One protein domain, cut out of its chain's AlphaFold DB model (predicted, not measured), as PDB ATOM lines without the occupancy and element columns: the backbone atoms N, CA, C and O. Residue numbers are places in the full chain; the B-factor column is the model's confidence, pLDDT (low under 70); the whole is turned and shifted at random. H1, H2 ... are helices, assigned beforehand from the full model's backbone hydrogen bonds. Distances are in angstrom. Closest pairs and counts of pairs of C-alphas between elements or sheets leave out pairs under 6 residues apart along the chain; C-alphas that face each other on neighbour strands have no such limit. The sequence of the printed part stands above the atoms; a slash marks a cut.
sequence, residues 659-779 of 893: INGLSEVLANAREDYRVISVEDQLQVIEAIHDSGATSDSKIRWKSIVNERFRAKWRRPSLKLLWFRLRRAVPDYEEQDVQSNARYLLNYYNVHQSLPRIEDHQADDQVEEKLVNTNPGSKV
ATOM      1  N   ILE A 659      47.959  18.128 -26.224       72.38
ATOM      2  CA  ILE A 659      48.867  17.754 -27.303       72.38
ATOM      3  C   ILE A 659      49.362  19.074 -27.889       72.38
ATOM      4  O   ILE A 659      48.580  19.848 -28.435       72.38
ATOM      5  N   ASN A 660      50.651  19.364 -27.705       74.12
ATOM      6  CA  ASN A 660      51.285  20.626 -28.109       74.12
ATOM      7  C   ASN A 660      50.570  21.884 -27.560       74.12
ATOM      8  O   ASN A 660      50.511  22.911 -28.224       74.12
ATOM      9  N   GLY A 661      50.008  21.795 -26.347       74.38
ATOM     10  CA  GLY A 661      49.274  22.882 -25.680       74.38
ATOM     11  C   GLY A 661      47.762  22.907 -25.936       74.38
ATOM     12  O   GLY A 661      47.031  23.432 -25.102       74.38
ATOM     13  N   LEU A 662      47.280  22.274 -27.009       77.94
ATOM     14  CA  LEU A 662      45.859  22.188 -27.375       77.94
ATOM     15  C   LEU A 662      45.208  20.958 -26.737       77.94
ATOM     16  O   LEU A 662      45.851  19.911 -26.652       77.94
ATOM     17  N   SER A 663      43.932  21.003 -26.345       82.81
ATOM     18  CA  SER A 663      43.244  19.786 -25.881       82.81
ATOM     19  C   SER A 663      43.211  18.682 -26.951       82.81
ATOM     20  O   SER A 663      42.994  18.936 -28.134       82.81
ATOM     21  N   GLU A 664      43.358  17.423 -26.519       85.19
ATOM     22  CA  GLU A 664      43.296  16.209 -27.354       85.19
ATOM     23  C   GLU A 664      42.073  16.205 -28.287       85.19
ATOM     24  O   GLU A 664      42.161  15.728 -29.414       85.19
ATOM     25  N   VAL A 665      40.941  16.782 -27.870       85.88
ATOM     26  CA  VAL A 665      39.732  16.872 -28.701       85.88
ATOM     27  C   VAL A 665      39.914  17.835 -29.884       85.88
ATOM     28  O   VAL A 665      39.483  17.507 -30.988       85.88
ATOM     29  N   LEU A 666      40.571  18.986 -29.684       87.38
ATOM     30  CA  LEU A 666      40.880  19.945 -30.753       87.38
ATOM     31  C   LEU A 666      42.005  19.426 -31.657       87.38
ATOM     32  O   LEU A 666      41.888  19.517 -32.876       87.38
ATOM     33  N   ALA A 667      43.047  18.821 -31.085       86.88
ATOM     34  CA  ALA A 667      44.138  18.221 -31.854       86.88
ATOM     35  C   ALA A 667      43.629  17.118 -32.806       86.88
ATOM     36  O   ALA A 667      43.940  17.145 -33.994       86.88
ATOM     37  N   ASN A 668      42.772  16.209 -32.320       88.38
ATOM     38  CA  ASN A 668      42.109  15.215 -33.175       88.38
ATOM     39  C   ASN A 668      41.189  15.873 -34.223       88.38
ATOM     40  O   ASN A 668      41.163  15.430 -35.363       88.38
ATOM     41  N   ALA A 669      40.445  16.928 -33.866       89.94
ATOM     42  CA  ALA A 669      39.558  17.612 -34.810       89.94
ATOM     43  C   ALA A 669      40.326  18.311 -35.950       89.94
ATOM     44  O   ALA A 669      39.856  18.301 -37.087       89.94
ATOM     45  N   ARG A 670      41.506  18.886 -35.668       89.62
ATOM     46  CA  ARG A 670      42.399  19.466 -36.688       89.62
ATOM     47  C   ARG A 670      43.002  18.398 -37.597       89.62
ATOM     48  O   ARG A 670      43.058  18.614 -38.801       89.62
ATOM     49  N   GLU A 671      43.386  17.243 -37.057       88.94
ATOM     50  CA  GLU A 671      43.876  16.133 -37.883       88.94
ATOM     51  C   GLU A 671      42.767  15.561 -38.783       88.94
ATOM     52  O   GLU A 671      42.971  15.423 -39.988       88.94
ATOM     53  N   ASP A 672      41.553  15.371 -38.252       90.19
ATOM     54  CA  ASP A 672      40.372  15.029 -39.059       90.19
ATOM     55  C   ASP A 672      40.145  16.073 -40.186       90.19
ATOM     56  O   ASP A 672      39.912  15.698 -41.332       90.19
ATOM     57  N   TYR A 673      40.280  17.381 -39.906       88.62
ATOM     58  CA  TYR A 673      40.163  18.462 -40.908       88.62
ATOM     59  C   TYR A 673      41.280  18.457 -41.976       88.62
ATOM     60  O   TYR A 673      41.086  18.948 -43.092       88.62
ATOM     61  N   ARG A 674      42.454  17.886 -41.685       88.38
ATOM     62  CA  ARG A 674      43.534  17.727 -42.677       88.38
ATOM     63  C   ARG A 674      43.265  16.581 -43.650       88.38
ATOM     64  O   ARG A 674      43.659  16.692 -44.811       88.38
ATOM     65  N   VAL A 675      42.605  15.521 -43.176       89.75
ATOM     66  CA  VAL A 675      42.404  14.244 -43.890       89.75
ATOM     67  C   VAL A 675      41.020  14.135 -44.554       89.75
ATOM     68  O   VAL A 675      40.841  13.317 -45.455       89.75
ATOM     69  N   ILE A 676      40.033  14.945 -44.154       91.81
ATOM     70  CA  ILE A 676      38.672  14.894 -44.710       91.81
ATOM     71  C   ILE A 676      38.621  15.277 -46.198       91.81
ATOM     72  O   ILE A 676      39.019  16.375 -46.594       91.81
ATOM     73  N   SER A 677      38.132  14.352 -47.030       91.56
ATOM     74  CA  SER A 677      38.121  14.503 -48.490       91.56
ATOM     75  C   SER A 677      37.083  15.531 -48.947       91.56
ATOM     76  O   SER A 677      36.153  15.851 -48.207       91.56
ATOM     77  N   VAL A 678      37.227  16.082 -50.153       89.44
ATOM     78  CA  VAL A 678      36.347  17.166 -50.630       89.44
ATOM     79  C   VAL A 678      34.897  16.680 -50.762       89.44
ATOM     80  O   VAL A 678      33.969  17.399 -50.408       89.44
ATOM     81  N   GLU A 679      34.698  15.420 -51.144       90.00
ATOM     82  CA  GLU A 679      33.391  14.760 -51.242       90.00
ATOM     83  C   GLU A 679      32.733  14.586 -49.862       90.00
ATOM     84  O   GLU A 679      31.527  14.784 -49.716       90.00
ATOM     85  N   ASP A 680      33.519  14.258 -48.828       91.88
ATOM     86  CA  ASP A 680      33.026  14.226 -47.447       91.88
ATOM     87  C   ASP A 680      32.665  15.639 -46.950       91.88
ATOM     88  O   ASP A 680      31.704  15.804 -46.196       91.88
ATOM     89  N   GLN A 681      33.424  16.667 -47.349       91.44
ATOM     90  CA  GLN A 681      33.137  18.058 -46.984       91.44
ATOM     91  C   GLN A 681      31.831  18.543 -47.631       91.44
ATOM     92  O   GLN A 681      31.009  19.157 -46.949       91.44
ATOM     93  N   LEU A 682      31.598  18.209 -48.904       91.50
ATOM     94  CA  LEU A 682      30.363  18.535 -49.625       91.50
ATOM     95  C   LEU A 682      29.136  17.883 -48.987       91.50
ATOM     96  O   LEU A 682      28.194  18.600 -48.662       91.50
ATOM     97  N   GLN A 683      29.193  16.588 -48.653       92.31
ATOM     98  CA  GLN A 683      28.108  15.900 -47.928       92.31
ATOM     99  C   GLN A 683      27.739  16.579 -46.597       92.31
ATOM    100  O   GLN A 683      26.597  16.479 -46.142       92.31
ATOM    101  N   VAL A 684      28.681  17.271 -45.946       92.44
ATOM    102  CA  VAL A 684      28.413  18.056 -44.728       92.44
ATOM    103  C   VAL A 684      27.755  19.394 -45.058       92.44
ATOM    104  O   VAL A 684      26.835  19.786 -44.342       92.44
ATOM    105  N   ILE A 685      28.182  20.086 -46.119       92.44
ATOM    106  CA  ILE A 685      27.581  21.357 -46.554       92.44
ATOM    107  C   ILE A 685      26.139  21.127 -47.038       92.44
ATOM    108  O   ILE A 685      25.229  21.809 -46.567       92.44
ATOM    109  N   GLU A 686      25.916  20.125 -47.890       91.75
ATOM    110  CA  GLU A 686      24.594  19.680 -48.362       91.75
ATOM    111  C   GLU A 686      23.678  19.328 -47.182       91.75
ATOM    112  O   GLU A 686      22.607  19.908 -47.016       91.75
ATOM    113  N   ALA A 687      24.135  18.463 -46.268       91.69
ATOM    114  CA  ALA A 687      23.348  18.075 -45.097       91.69
ATOM    115  C   ALA A 687      23.125  19.214 -44.080       91.69
ATOM    116  O   ALA A 687      22.290  19.062 -43.185       91.69
ATOM    117  N   ILE A 688      23.860  20.329 -44.168       91.38
ATOM    118  CA  ILE A 688      23.620  21.546 -43.378       91.38
ATOM    119  C   ILE A 688      22.603  22.451 -44.084       91.38
ATOM    120  O   ILE A 688      21.662  22.888 -43.417       91.38
ATOM    121  N   HIS A 689      22.727  22.657 -45.398       89.19
ATOM    122  CA  HIS A 689      21.736  23.338 -46.241       89.19
ATOM    123  C   HIS A 689      20.345  22.700 -46.068       89.19
ATOM    124  O   HIS A 689      19.416  23.333 -45.559       89.19
ATOM    125  N   ASP A 690      20.244  21.396 -46.326       87.94
ATOM    126  CA  ASP A 690      18.997  20.624 -46.272       87.94
ATOM    127  C   ASP A 690      18.455  20.441 -44.843       87.94
ATOM    128  O   ASP A 690      17.299  20.064 -44.639       87.94
ATOM    129  N   SER A 691      19.255  20.741 -43.809       86.06
ATOM    130  CA  SER A 691      18.787  20.688 -42.418       86.06
ATOM    131  C   SER A 691      17.781  21.790 -42.060       86.06
ATOM    132  O   SER A 691      17.130  21.686 -41.010       86.06
ATOM    133  N   GLY A 692      17.689  22.846 -42.883       81.81
ATOM    134  CA  GLY A 692      16.848  24.025 -42.656       81.81
ATOM    135  C   GLY A 692      17.259  24.866 -41.437       81.81
ATOM    136  O   GLY A 692      16.469  25.664 -40.928       81.81
ATOM    137  N   ALA A 693      18.466  24.678 -40.899       85.19
ATOM    138  CA  ALA A 693      18.878  25.293 -39.641       85.19
ATOM    139  C   ALA A 693      19.103  26.808 -39.779       85.19
ATOM    140  O   ALA A 693      20.105  27.238 -40.325       85.19
ATOM    141  N   THR A 694      18.232  27.634 -39.186       81.56
ATOM    142  CA  THR A 694      18.341  29.114 -39.253       81.56
ATOM    143  C   THR A 694      19.510  29.719 -38.447       81.56
ATOM    144  O   THR A 694      19.593  30.936 -38.308       81.56
ATOM    145  N   SER A 695      20.317  28.896 -37.771       83.62
ATOM    146  CA  SER A 695      21.497  29.300 -36.993       83.62
ATOM    147  C   SER A 695      22.298  28.066 -36.575       83.62
ATOM    148  O   SER A 695      21.730  26.998 -36.344       83.62
ATOM    149  N   ASP A 696      23.605  28.199 -36.373       82.25
ATOM    150  CA  ASP A 696      24.535  27.074 -36.159       82.25
ATOM    151  C   ASP A 696      24.252  26.284 -34.867       82.25
ATOM    152  O   ASP A 696      24.492  25.079 -34.757       82.25
ATOM    153  N   SER A 697      23.673  26.971 -33.879       81.81
ATOM    154  CA  SER A 697      23.151  26.399 -32.634       81.81
ATOM    155  C   SER A 697      21.954  25.458 -32.838       81.81
ATOM    156  O   SER A 697      21.712  24.612 -31.975       81.81
ATOM    157  N   LYS A 698      21.222  25.593 -33.955       84.88
ATOM    158  CA  LYS A 698      20.093  24.740 -34.365       84.88
ATOM    159  C   LYS A 698      20.518  23.590 -35.287       84.88
ATOM    160  O   LYS A 698      19.723  22.668 -35.466       84.88
ATOM    161  N   ILE A 699      21.736  23.603 -35.850       87.69
ATOM    162  CA  ILE A 699      22.242  22.491 -36.673       87.69
ATOM    163  C   ILE A 699      22.195  21.209 -35.835       87.69
ATOM    164  O   ILE A 699      22.769  21.112 -34.744       87.69
ATOM    165  N   ARG A 700      21.482  20.195 -36.329       85.06
ATOM    166  CA  ARG A 700      21.252  18.942 -35.599       85.06
ATOM    167  C   ARG A 700      22.440  17.995 -35.763       85.06
ATOM    168  O   ARG A 700      22.312  16.917 -36.323       85.06
ATOM    169  N   TRP A 701      23.586  18.349 -35.174       86.56
ATOM    170  CA  TRP A 701      24.863  17.599 -35.161       86.56
ATOM    171  C   TRP A 701      24.803  16.122 -34.686       86.56
ATOM    172  O   TRP A 701      25.849  15.503 -34.507       86.56
ATOM    173  N   LYS A 702      23.627  15.565 -34.366       83.25
ATOM    174  CA  LYS A 702      23.400  14.128 -34.109       83.25
ATOM    175  C   LYS A 702      22.804  13.386 -35.319       83.25
ATOM    176  O   LYS A 702      22.915  12.169 -35.364       83.25
ATOM    177  N   SER A 703      22.167  14.104 -36.245       83.12
ATOM    178  CA  SER A 703      21.410  13.567 -37.382       83.12
ATOM    179  C   SER A 703      21.801  14.173 -38.736       83.12
ATOM    180  O   SER A 703      21.194  13.799 -39.731       83.12
ATOM    181  N   ILE A 704      22.777  15.090 -38.797       83.69
ATOM    182  CA  ILE A 704      23.425  15.424 -40.076       83.69
ATOM    183  C   ILE A 704      24.203  14.201 -40.574       83.69
ATOM    184  O   ILE A 704      24.921  13.571 -39.792       83.69
ATOM    185  N   VAL A 705      24.061  13.901 -41.864       87.06
ATOM    186  CA  VAL A 705      24.695  12.782 -42.579       87.06
ATOM    187  C   VAL A 705      24.407  11.383 -41.978       87.06
ATOM    188  O   VAL A 705      23.954  11.187 -40.840       87.06
ATOM    189  N   ASN A 706      24.655  10.362 -42.794       86.38
ATOM    190  CA  ASN A 706      24.439   8.956 -42.469       86.38
ATOM    191  C   ASN A 706      25.265   8.480 -41.260       86.38
ATOM    192  O   ASN A 706      26.328   9.012 -40.941       86.38
ATOM    193  N   GLU A 707      24.808   7.424 -40.585       84.94
ATOM    194  CA  GLU A 707      25.478   6.919 -39.377       84.94
ATOM    195  C   GLU A 707      26.911   6.434 -39.633       84.94
ATOM    196  O   GLU A 707      27.804   6.734 -38.842       84.94
ATOM    197  N   ARG A 708      27.164   5.795 -40.784       83.44
ATOM    198  CA  ARG A 708      28.520   5.413 -41.221       83.44
ATOM    199  C   ARG A 708      29.459   6.624 -41.319       83.44
ATOM    200  O   ARG A 708      30.610   6.541 -40.904       83.44
ATOM    201  N   PHE A 709      28.953   7.764 -41.791       89.25
ATOM    202  CA  PHE A 709      29.709   9.014 -41.877       89.25
ATOM    203  C   PHE A 709      30.011   9.587 -40.486       89.25
ATOM    204  O   PHE A 709      31.146   9.946 -40.196       89.25
ATOM    205  N   ARG A 710      29.025   9.577 -39.577       85.69
ATOM    206  CA  ARG A 710      29.196   9.991 -38.168       85.69
ATOM    207  C   ARG A 710      30.063   9.037 -37.328       85.69
ATOM    208  O   ARG A 710      30.448   9.404 -36.219       85.69
ATOM    209  N   ALA A 711      30.350   7.835 -37.830       85.44
ATOM    210  CA  ALA A 711      31.338   6.915 -37.268       85.44
ATOM    211  C   ALA A 711      32.758   7.177 -37.812       85.44
ATOM    212  O   ALA A 711      33.718   7.054 -37.054       85.44
ATOM    213  N   LYS A 712      32.882   7.577 -39.089       88.56
ATOM    214  CA  LYS A 712      34.139   8.021 -39.723       88.56
ATOM    215  C   LYS A 712      34.621   9.349 -39.126       88.56
ATOM    216  O   LYS A 712      35.744   9.429 -38.643       88.56
ATOM    217  N   TRP A 713      33.751  10.359 -39.095       90.31
ATOM    218  CA  TRP A 713      34.082  11.725 -38.690       90.31
ATOM    219  C   TRP A 713      33.399  12.132 -37.388       90.31
ATOM    220  O   TRP A 713      32.173  12.071 -37.240       90.31
ATOM    221  N   ARG A 714      34.198  12.579 -36.414       89.50
ATOM    222  CA  ARG A 714      33.702  12.894 -35.070       89.50
ATOM    223  C   ARG A 714      32.952  14.228 -35.059       89.50
ATOM    224  O   ARG A 714      33.312  15.191 -35.728       89.50
ATOM    225  N   ARG A 715      31.928  14.326 -34.205       88.25
ATOM    226  CA  ARG A 715      31.088  15.536 -34.066       88.25
ATOM    227  C   ARG A 715      31.859  16.856 -33.836       88.25
ATOM    228  O   ARG A 715      31.380  17.866 -34.345       88.25
ATOM    229  N   PRO A 716      32.987  16.915 -33.094       90.44
ATOM    230  CA  PRO A 716      33.753  18.156 -32.960       90.44
ATOM    231  C   PRO A 716      34.494  18.540 -34.246       90.44
ATOM    232  O   PRO A 716      34.547  19.717 -34.579       90.44
ATOM    233  N   SER A 717      34.978  17.556 -34.998       91.88
ATOM    234  CA  SER A 717      35.620  17.718 -36.306       91.88
ATOM    235  C   SER A 717      34.644  18.273 -37.342       91.88
ATOM    236  O   SER A 717      34.971  19.210 -38.060       91.88
ATOM    237  N   LEU A 718      33.393  17.794 -37.340       91.12
ATOM    238  CA  LEU A 718      32.328  18.337 -38.195       91.12
ATOM    239  C   LEU A 718      31.951  19.788 -37.837       91.12
ATOM    240  O   LEU A 718      31.723  20.592 -38.738       91.12
ATOM    241  N   LYS A 719      31.935  20.156 -36.542       90.19
ATOM    242  CA  LYS A 719      31.791  21.570 -36.135       90.19
ATOM    243  C   LYS A 719      32.951  22.418 -36.667       90.19
ATOM    244  O   LYS A 719      32.717  23.518 -37.153       90.19
ATOM    245  N   LEU A 720      34.184  21.925 -36.514       91.12
ATOM    246  CA  LEU A 720      35.406  22.633 -36.893       91.12
ATOM    247  C   LEU A 720      35.466  22.871 -38.406       91.12
ATOM    248  O   LEU A 720      35.735  23.990 -38.832       91.12
ATOM    249  N   LEU A 721      35.133  21.847 -39.198       91.50
ATOM    250  CA  LEU A 721      34.988  21.936 -40.648       91.50
ATOM    251  C   LEU A 721      34.015  23.056 -41.044       91.50
ATOM    252  O   LEU A 721      34.403  23.962 -41.775       91.50
ATOM    253  N   TRP A 722      32.780  23.029 -40.528       91.81
ATOM    254  CA  TRP A 722      31.777  24.055 -40.837       91.81
ATOM    255  C   TRP A 722      32.229  25.460 -40.416       91.81
ATOM    256  O   TRP A 722      32.074  26.410 -41.177       91.81
ATOM    257  N   PHE A 723      32.839  25.597 -39.235       90.00
ATOM    258  CA  PHE A 723      33.370  26.871 -38.747       90.00
ATOM    259  C   PHE A 723      34.465  27.444 -39.653       90.00
ATOM    260  O   PHE A 723      34.450  28.640 -39.941       90.00
ATOM    261  N   ARG A 724      35.389  26.604 -40.137       90.44
ATOM    262  CA  ARG A 724      36.446  27.030 -41.063       90.44
ATOM    263  C   ARG A 724      35.905  27.357 -42.450       90.44
ATOM    264  O   ARG A 724      36.197  28.434 -42.950       90.44
ATOM    265  N   LEU A 725      35.076  26.489 -43.033       90.12
ATOM    266  CA  LEU A 725      34.450  26.748 -44.334       90.12
ATOM    267  C   LEU A 725      33.641  28.052 -44.318       90.12
ATOM    268  O   LEU A 725      33.818  28.893 -45.194       90.12
ATOM    269  N   ARG A 726      32.806  28.264 -43.291       89.50
ATOM    270  CA  ARG A 726      31.995  29.482 -43.164       89.50
ATOM    271  C   ARG A 726      32.847  30.747 -43.037       89.50
ATOM    272  O   ARG A 726      32.516  31.739 -43.667       89.50
ATOM    273  N   ARG A 727      33.960  30.725 -42.292       87.31
ATOM    274  CA  ARG A 727      34.862  31.892 -42.163       87.31
ATOM    275  C   ARG A 727      35.553  32.310 -43.471       87.31
ATOM    276  O   ARG A 727      36.163  33.374 -43.494       87.31
ATOM    277  N   ALA A 728      35.473  31.502 -44.529       85.12
ATOM    278  CA  ALA A 728      35.968  31.835 -45.864       85.12
ATOM    279  C   ALA A 728      34.870  32.344 -46.825       85.12
ATOM    280  O   ALA A 728      35.164  32.662 -47.977       85.12
ATOM    281  N   VAL A 729      33.614  32.424 -46.374       87.50
ATOM    282  CA  VAL A 729      32.513  33.052 -47.118       87.50
ATOM    283  C   VAL A 729      32.554  34.572 -46.878       87.50
ATOM    284  O   VAL A 729      32.712  34.990 -45.728       87.50
ATOM    285  N   PRO A 730      32.416  35.426 -47.911       86.88
ATOM    286  CA  PRO A 730      32.255  36.868 -47.721       86.88
ATOM    287  C   PRO A 730      31.040  37.180 -46.841       86.88
ATOM    288  O   PRO A 730      29.993  36.554 -46.986       86.88
ATOM    289  N   ASP A 731      31.179  38.131 -45.917       85.06
ATOM    290  CA  ASP A 731      30.099  38.622 -45.045       85.06
ATOM    291  C   ASP A 731      29.367  37.521 -44.245       85.06
ATOM    292  O   ASP A 731      28.191  37.637 -43.883       85.06
ATOM    293  N   TYR A 732      30.090  36.438 -43.925       83.56
ATOM    294  CA  TYR A 732      29.546  35.231 -43.297       83.56
ATOM    295  C   TYR A 732      28.818  35.472 -41.970       83.56
ATOM    296  O   TYR A 732      28.025  34.621 -41.563       83.56
ATOM    297  N   GLU A 733      29.094  36.578 -41.269       82.12
ATOM    298  CA  GLU A 733      28.470  36.948 -39.989       82.12
ATOM    299  C   GLU A 733      27.075  37.561 -40.148       82.12
ATOM    300  O   GLU A 733      26.247  37.419 -39.243       82.12
ATOM    301  N   GLU A 734      26.810  38.203 -41.287       84.94
ATOM    302  CA  GLU A 734      25.521  38.822 -41.613       84.94
ATOM    303  C   GLU A 734      24.604  37.837 -42.349       84.94
ATOM    304  O   GLU A 734      23.393  37.817 -42.123       84.94
ATOM    305  N   GLN A 735      25.193  36.955 -43.163       84.38
ATOM    306  CA  GLN A 735      24.481  35.880 -43.850       84.38
ATOM    307  C   GLN A 735      24.003  34.772 -42.897       84.38
ATOM    308  O   GLN A 735      24.674  34.392 -41.929       84.38
ATOM    309  N   ASP A 736      22.852  34.180 -43.219       88.50
ATOM    310  CA  ASP A 736      22.314  33.023 -42.504       88.50
ATOM    311  C   ASP A 736      23.053  31.715 -42.870       88.50
ATOM    312  O   ASP A 736      23.839  31.649 -43.817       88.50
ATOM    313  N   VAL A 737      22.812  30.642 -42.114       89.19
ATOM    314  CA  VAL A 737      23.475  29.340 -42.324       89.19
ATOM    315  C   VAL A 737      23.148  28.724 -43.691       89.19
ATOM    316  O   VAL A 737      24.025  28.093 -44.280       89.19
ATOM    317  N   GLN A 738      21.936  28.921 -44.220       89.62
ATOM    318  CA  GLN A 738      21.533  28.391 -45.525       89.62
ATOM    319  C   GLN A 738      22.226  29.144 -46.666       89.62
ATOM    320  O   GLN A 738      22.767  28.502 -47.564       89.62
ATOM    321  N   SER A 739      22.294  30.477 -46.600       89.81
ATOM    322  CA  SER A 739      23.021  31.309 -47.572       89.81
ATOM    323  C   SER A 739      24.518  30.992 -47.579       89.81
ATOM    324  O   SER A 739      25.080  30.748 -48.645       89.81
ATOM    325  N   ASN A 740      25.140  30.866 -46.399       91.12
ATOM    326  CA  ASN A 740      26.538  30.439 -46.271       91.12
ATOM    327  C   ASN A 740      26.780  29.051 -46.903       91.12
ATOM    328  O   ASN A 740      27.754  28.863 -47.630       91.12
ATOM    329  N   ALA A 741      25.893  28.077 -46.665       91.38
ATOM    330  CA  ALA A 741      26.016  26.742 -47.254       91.38
ATOM    331  C   ALA A 741      25.824  26.775 -48.781       91.38
ATOM    332  O   ALA A 741      26.618  26.193 -49.518       91.38
ATOM    333  N   ARG A 742      24.821  27.515 -49.270       91.38
ATOM    334  CA  ARG A 742      24.547  27.706 -50.702       91.38
ATOM    335  C   ARG A 742      25.711  28.389 -51.424       91.38
ATOM    336  O   ARG A 742      26.043  27.980 -52.534       91.38
ATOM    337  N   TYR A 743      26.352  29.378 -50.796       92.25
ATOM    338  CA  TYR A 743      27.563  30.008 -51.323       92.25
ATOM    339  C   TYR A 743      28.693  28.985 -51.474       92.25
ATOM    340  O   TYR A 743      29.301  28.919 -52.535       92.25
ATOM    341  N   LEU A 744      28.946  28.151 -50.459       91.94
ATOM    342  CA  LEU A 744      30.004  27.134 -50.501       91.94
ATOM    343  C   LEU A 744      29.763  26.062 -51.578       91.94
ATOM    344  O   LEU A 744      30.707  25.677 -52.265       91.94
ATOM    345  N   LEU A 745      28.513  25.628 -51.779       91.56
ATOM    346  CA  LEU A 745      28.150  24.722 -52.880       91.56
ATOM    347  C   LEU A 745      28.368  25.387 -54.247       91.56
ATOM    348  O   LEU A 745      28.962  24.788 -55.140       91.56
ATOM    349  N   ASN A 746      27.951  26.646 -54.409       91.69
ATOM    350  CA  ASN A 746      28.164  27.388 -55.652       91.69
ATOM    351  C   ASN A 746      29.657  27.647 -55.930       91.69
ATOM    352  O   ASN A 746      30.106  27.516 -57.064       91.69
ATOM    353  N   TYR A 747      30.435  27.958 -54.890       90.81
ATOM    354  CA  TYR A 747      31.885  28.114 -54.968       90.81
ATOM    355  C   TYR A 747      32.552  26.819 -55.440       90.81
ATOM    356  O   TYR A 747      33.373  26.861 -56.355       90.81
ATOM    357  N   TYR A 748      32.160  25.664 -54.888       90.94
ATOM    358  CA  TYR A 748      32.655  24.372 -55.362       90.94
ATOM    359  C   TYR A 748      32.281  24.109 -56.826       90.94
ATOM    360  O   TYR A 748      33.148  23.727 -57.606       90.94
ATOM    361  N   ASN A 749      31.038  24.376 -57.234       89.12
ATOM    362  CA  ASN A 749      30.612  24.178 -58.625       89.12
ATOM    363  C   ASN A 749      31.470  24.984 -59.621       89.12
ATOM    364  O   ASN A 749      31.793  24.477 -60.695       89.12
ATOM    365  N   VAL A 750      31.876  26.205 -59.250       90.81
ATOM    366  CA  VAL A 750      32.719  27.091 -60.075       90.81
ATOM    367  C   VAL A 750      34.208  26.723 -60.015       90.81
ATOM    368  O   VAL A 750      34.876  26.723 -61.045       90.81
ATOM    369  N   HIS A 751      34.748  26.418 -58.831       84.75
ATOM    370  CA  HIS A 751      36.195  26.266 -58.608       84.75
ATOM    371  C   HIS A 751      36.673  24.814 -58.447       84.75
ATOM    372  O   HIS A 751      37.870  24.591 -58.250       84.75
ATOM    373  N   GLN A 752      35.763  23.833 -58.470       86.75
ATOM    374  CA  GLN A 752      36.001  22.394 -58.234       86.75
ATOM    375  C   GLN A 752      36.830  22.099 -56.967       86.75
ATOM    376  O   GLN A 752      37.524  21.090 -56.846       86.75
ATOM    377  N   SER A 753      36.759  23.011 -55.999       86.88
ATOM    378  CA  SER A 753      37.534  23.024 -54.763       86.88
ATOM    379  C   SER A 753      36.797  23.839 -53.697       86.88
ATOM    380  O   SER A 753      35.929  24.654 -54.012       86.88
ATOM    381  N   LEU A 754      37.105  23.593 -52.421       86.00
ATOM    382  CA  LEU A 754      36.526  24.320 -51.287       86.00
ATOM    383  C   LEU A 754      37.583  25.218 -50.623       86.00
ATOM    384  O   LEU A 754      38.754  24.828 -50.572       86.00
ATOM    385  N   PRO A 755      37.203  26.385 -50.067       82.75
ATOM    386  CA  PRO A 755      38.149  27.263 -49.386       82.75
ATOM    387  C   PRO A 755      38.769  26.586 -48.156       82.75
ATOM    388  O   PRO A 755      38.061  26.153 -47.242       82.75
ATOM    389  N   ARG A 756      40.104  26.508 -48.105       78.56
ATOM    390  CA  ARG A 756      40.831  25.854 -47.009       78.56
ATOM    391  C   ARG A 756      41.438  26.882 -46.056       78.56
ATOM    392  O   ARG A 756      42.378  27.577 -46.425       78.56
ATOM    393  N   ILE A 757      40.946  26.930 -44.817       78.94
ATOM    394  CA  ILE A 757      41.567  27.718 -43.743       78.94
ATOM    395  C   ILE A 757      42.569  26.831 -43.002       78.94
ATOM    396  O   ILE A 757      42.205  25.862 -42.327       78.94
ATOM    397  N   GLU A 758      43.847  27.168 -43.135       74.94
ATOM    398  CA  GLU A 758      44.931  26.480 -42.442       74.94
ATOM    399  C   GLU A 758      44.946  26.746 -40.931       74.94
ATOM    400  O   GLU A 758      44.444  27.757 -40.438       74.94
ATOM    401  N   ASP A 759      45.608  25.853 -40.188       73.81
ATOM    402  CA  ASP A 759      45.774  25.975 -38.735       73.81
ATOM    403  C   ASP A 759      46.479  27.277 -38.313       73.81
ATOM    404  O   ASP A 759      46.246  27.755 -37.207       73.81
ATOM    405  N   HIS A 760      47.288  27.889 -39.187       64.06
ATOM    406  CA  HIS A 760      47.976  29.154 -38.905       64.06
ATOM    407  C   HIS A 760      47.046  30.390 -38.913       64.06
ATOM    408  O   HIS A 760      47.466  31.473 -38.514       64.06
ATOM    409  N   GLN A 761      45.789  30.240 -39.354       65.88
ATOM    410  CA  GLN A 761      44.759  31.297 -39.417       65.88
ATOM    411  C   GLN A 761      43.620  31.073 -38.397       65.88
ATOM    412  O   GLN A 761      42.583  31.756 -38.403       65.88
ATOM    413  N   ALA A 762      43.793  30.077 -37.526       74.19
ATOM    414  CA  ALA A 762      42.841  29.682 -36.505       74.19
ATOM    415  C   ALA A 762      43.135  30.356 -35.156       74.19
ATOM    416  O   ALA A 762      44.269  30.375 -34.688       74.19
ATOM    417  N   ASP A 763      42.090  30.843 -34.483       80.50
ATOM    418  CA  ASP A 763      42.169  31.194 -33.063       80.50
ATOM    419  C   ASP A 763      41.990  29.908 -32.240       80.50
ATOM    420  O   ASP A 763      40.881  29.374 -32.127       80.50
ATOM    421  N   ASP A 764      43.094  29.414 -31.672       81.88
ATOM    422  CA  ASP A 764      43.134  28.227 -30.808       81.88
ATOM    423  C   ASP A 764      42.078  28.274 -29.697       81.88
ATOM    424  O   ASP A 764      41.415  27.272 -29.424       81.88
ATOM    425  N   GLN A 765      41.867  29.437 -29.072       80.19
ATOM    426  CA  GLN A 765      40.917  29.557 -27.973       80.19
ATOM    427  C   GLN A 765      39.466  29.512 -28.451       80.19
ATOM    428  O   GLN A 765      38.600  29.038 -27.715       80.19
ATOM    429  N   VAL A 766      39.161  30.052 -29.633       81.69
ATOM    430  CA  VAL A 766      37.809  29.998 -30.214       81.69
ATOM    431  C   VAL A 766      37.503  28.589 -30.708       81.69
ATOM    432  O   VAL A 766      36.430  28.067 -30.397       81.69
ATOM    433  N   GLU A 767      38.445  27.930 -31.387       86.69
ATOM    434  CA  GLU A 767      38.275  26.540 -31.821       86.69
ATOM    435  C   GLU A 767      38.164  25.578 -30.630       86.69
ATOM    436  O   GLU A 767      37.317  24.685 -30.640       86.69
ATOM    437  N   GLU A 768      38.918  25.792 -29.549       84.31
ATOM    438  CA  GLU A 768      38.810  24.971 -28.340       84.31
ATOM    439  C   GLU A 768      37.455  25.145 -27.632       84.31
ATOM    440  O   GLU A 768      36.830  24.159 -27.219       84.31
ATOM    441  N   LYS A 769      36.935  26.380 -27.557       82.69
ATOM    442  CA  LYS A 769      35.572  26.669 -27.065       82.69
ATOM    443  C   LYS A 769      34.511  26.035 -27.976       82.69
ATOM    444  O   LYS A 769      33.517  25.492 -27.484       82.69
ATOM    445  N   LEU A 770      34.708  26.057 -29.294       83.75
ATOM    446  CA  LEU A 770      33.800  25.454 -30.272       83.75
ATOM    447  C   LEU A 770      33.740  23.936 -30.111       83.75
ATOM    448  O   LEU A 770      32.651  23.371 -29.987       83.75
ATOM    449  N   VAL A 771      34.899  23.284 -30.084       83.25
ATOM    450  CA  VAL A 771      35.059  21.833 -29.961       83.25
ATOM    451  C   VAL A 771      34.442  21.335 -28.652       83.25
ATOM    452  O   VAL A 771      33.524  20.506 -28.693       83.25
ATOM    453  N   ASN A 772      34.844  21.910 -27.514       76.06
ATOM    454  CA  ASN A 772      34.505  21.401 -26.181       76.06
ATOM    455  C   ASN A 772      33.105  21.794 -25.663       76.06
ATOM    456  O   ASN A 772      32.646  21.222 -24.674       76.06
ATOM    457  N   THR A 773      32.381  22.731 -26.293       70.81
ATOM    458  CA  THR A 773      31.049  23.128 -25.786       70.81
ATOM    459  C   THR A 773      29.903  22.186 -26.167       70.81
ATOM    460  O   THR A 773      29.802  21.663 -27.283       70.81
ATOM    461  N   ASN A 774      28.974  22.025 -25.219       56.31
ATOM    462  CA  ASN A 774      27.724  21.284 -25.393       56.31
ATOM    463  C   ASN A 774      26.796  21.904 -26.465       56.31
ATOM    464  O   ASN A 774      26.919  23.093 -26.773       56.31
ATOM    465  N   PRO A 775      25.849  21.125 -27.034       46.44
ATOM    466  CA  PRO A 775      24.883  21.630 -28.014       46.44
ATOM    467  C   PRO A 775      24.090  22.838 -27.494       46.44
ATOM    468  O   PRO A 775      23.727  22.880 -26.320       46.44
ATOM    469  N   GLY A 776      23.808  23.806 -28.372       47.22
ATOM    470  CA  GLY A 776      23.096  25.044 -28.025       47.22
ATOM    471  C   GLY A 776      23.962  26.163 -27.423       47.22
ATOM    472  O   GLY A 776      23.429  27.211 -27.061       47.22
ATOM    473  N   SER A 777      25.286  25.986 -27.325       54.22
ATOM    474  CA  SER A 777      26.199  27.042 -26.874       54.22
ATOM    475  C   SER A 777      26.225  28.249 -27.830       54.22
ATOM    476  O   SER A 777      26.062  28.126 -29.044       54.22
ATOM    477  N   LYS A 778      26.462  29.448 -27.279       54.34
ATOM    478  CA  LYS A 778      26.516  30.714 -28.035       54.34
ATOM    479  C   LYS A 778      27.863  30.963 -28.745       54.34
ATOM    480  O   LYS A 778      28.103  32.089 -29.159       54.34
ATOM    481  N   VAL A 779      28.735  29.953 -28.873       56.62
ATOM    482  CA  VAL A 779      30.121  30.114 -29.379       56.62
ATOM    483  C   VAL A 779      30.176  30.640 -30.818       56.62
ATOM    484  O   VAL A 779      31.098  31.359 -31.170       56.62
TER     485      VAL A 779
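What this domain is: This is residues 659 to 779 of the 893 residues of the protein "Putative dna-binding protein" of Diaporthe ampelina (UniProt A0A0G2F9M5). The longest helix, H5, lies side by side with H2 at one end of a rounded all-helix body, while H1 and H6 pack on H4, the helix at its core, toward the other end. The helices are mostly crossed rather than bundled, and the short H3 lies at the outside, touching no helix. The printed part has 121 residues with six named helices, H1 to H6 in chain order, and no named strand. It is compact, with a radius of gyration of the C-alphas of 13.5 A and spans of 37 by 31 by 27 A.

How they stand to each other: H5, residues 737 to 751, touches H2, residues 678 to 689, closest at the C-alphas of Gln 738 and His 689, 5.1 A apart. They run opposite ways at a shallow tilt of 33 degrees, only just short of steep. H4, residues 715 to 726, is the hub, touching four helices. Its residues 725 to 726 alone touch H5, closest at the C-alphas of Arg 726 and Asn 740, 6.4 A apart; the lines are only just about perpendicular, at 70.3 degrees. H4 touches H2 with residues 718 to 722 alone, about perpendicular at 86 degrees, with the C-alphas of Trp 722 and Ile 685 closest at 7.6 A. H1, residues 664 to 675, touches H4 the same way at a steep tilt of 58 degrees, with the C-alphas of Ala 669 and Ser 717 closest at 4.2 A. H6, residues 764 to 772, touches H4 opposite ways at a steep tilt of 45 degrees, with the C-alphas of Val 771 and Pro 716 closest at 4.9 A. H3, residues 707 to 712, and H4 meet only through their link. In H1 to H6 every O i to N i+4 pair is within hydrogen-bond range.

Where its parts are: H5 is 20.9 A from first to last C-alpha, from C-alpha 737 at (23.475, 29.340, -42.324) to C-alpha 751. H1 and H4 each measure 16.7 A, H2 16.5 A, H6 11.9 A and H3 8.7 A. H1 begins at C-alpha 664 (43.296, 16.209, -27.354), and H6 ends at C-alpha 772 (34.505, 21.401, -26.181).

The domain as a whole: The two C-alphas farthest apart, those of Gly 661 and Val 750, are 38.4 A apart. The printed part has no cut. The links from H2 to H3, 17 residues, and from H5 to H6, 12 residues, are long. Mean pLDDT of the printed part is 84.4; residues 760 to 761 and 774 to 779 are under 70.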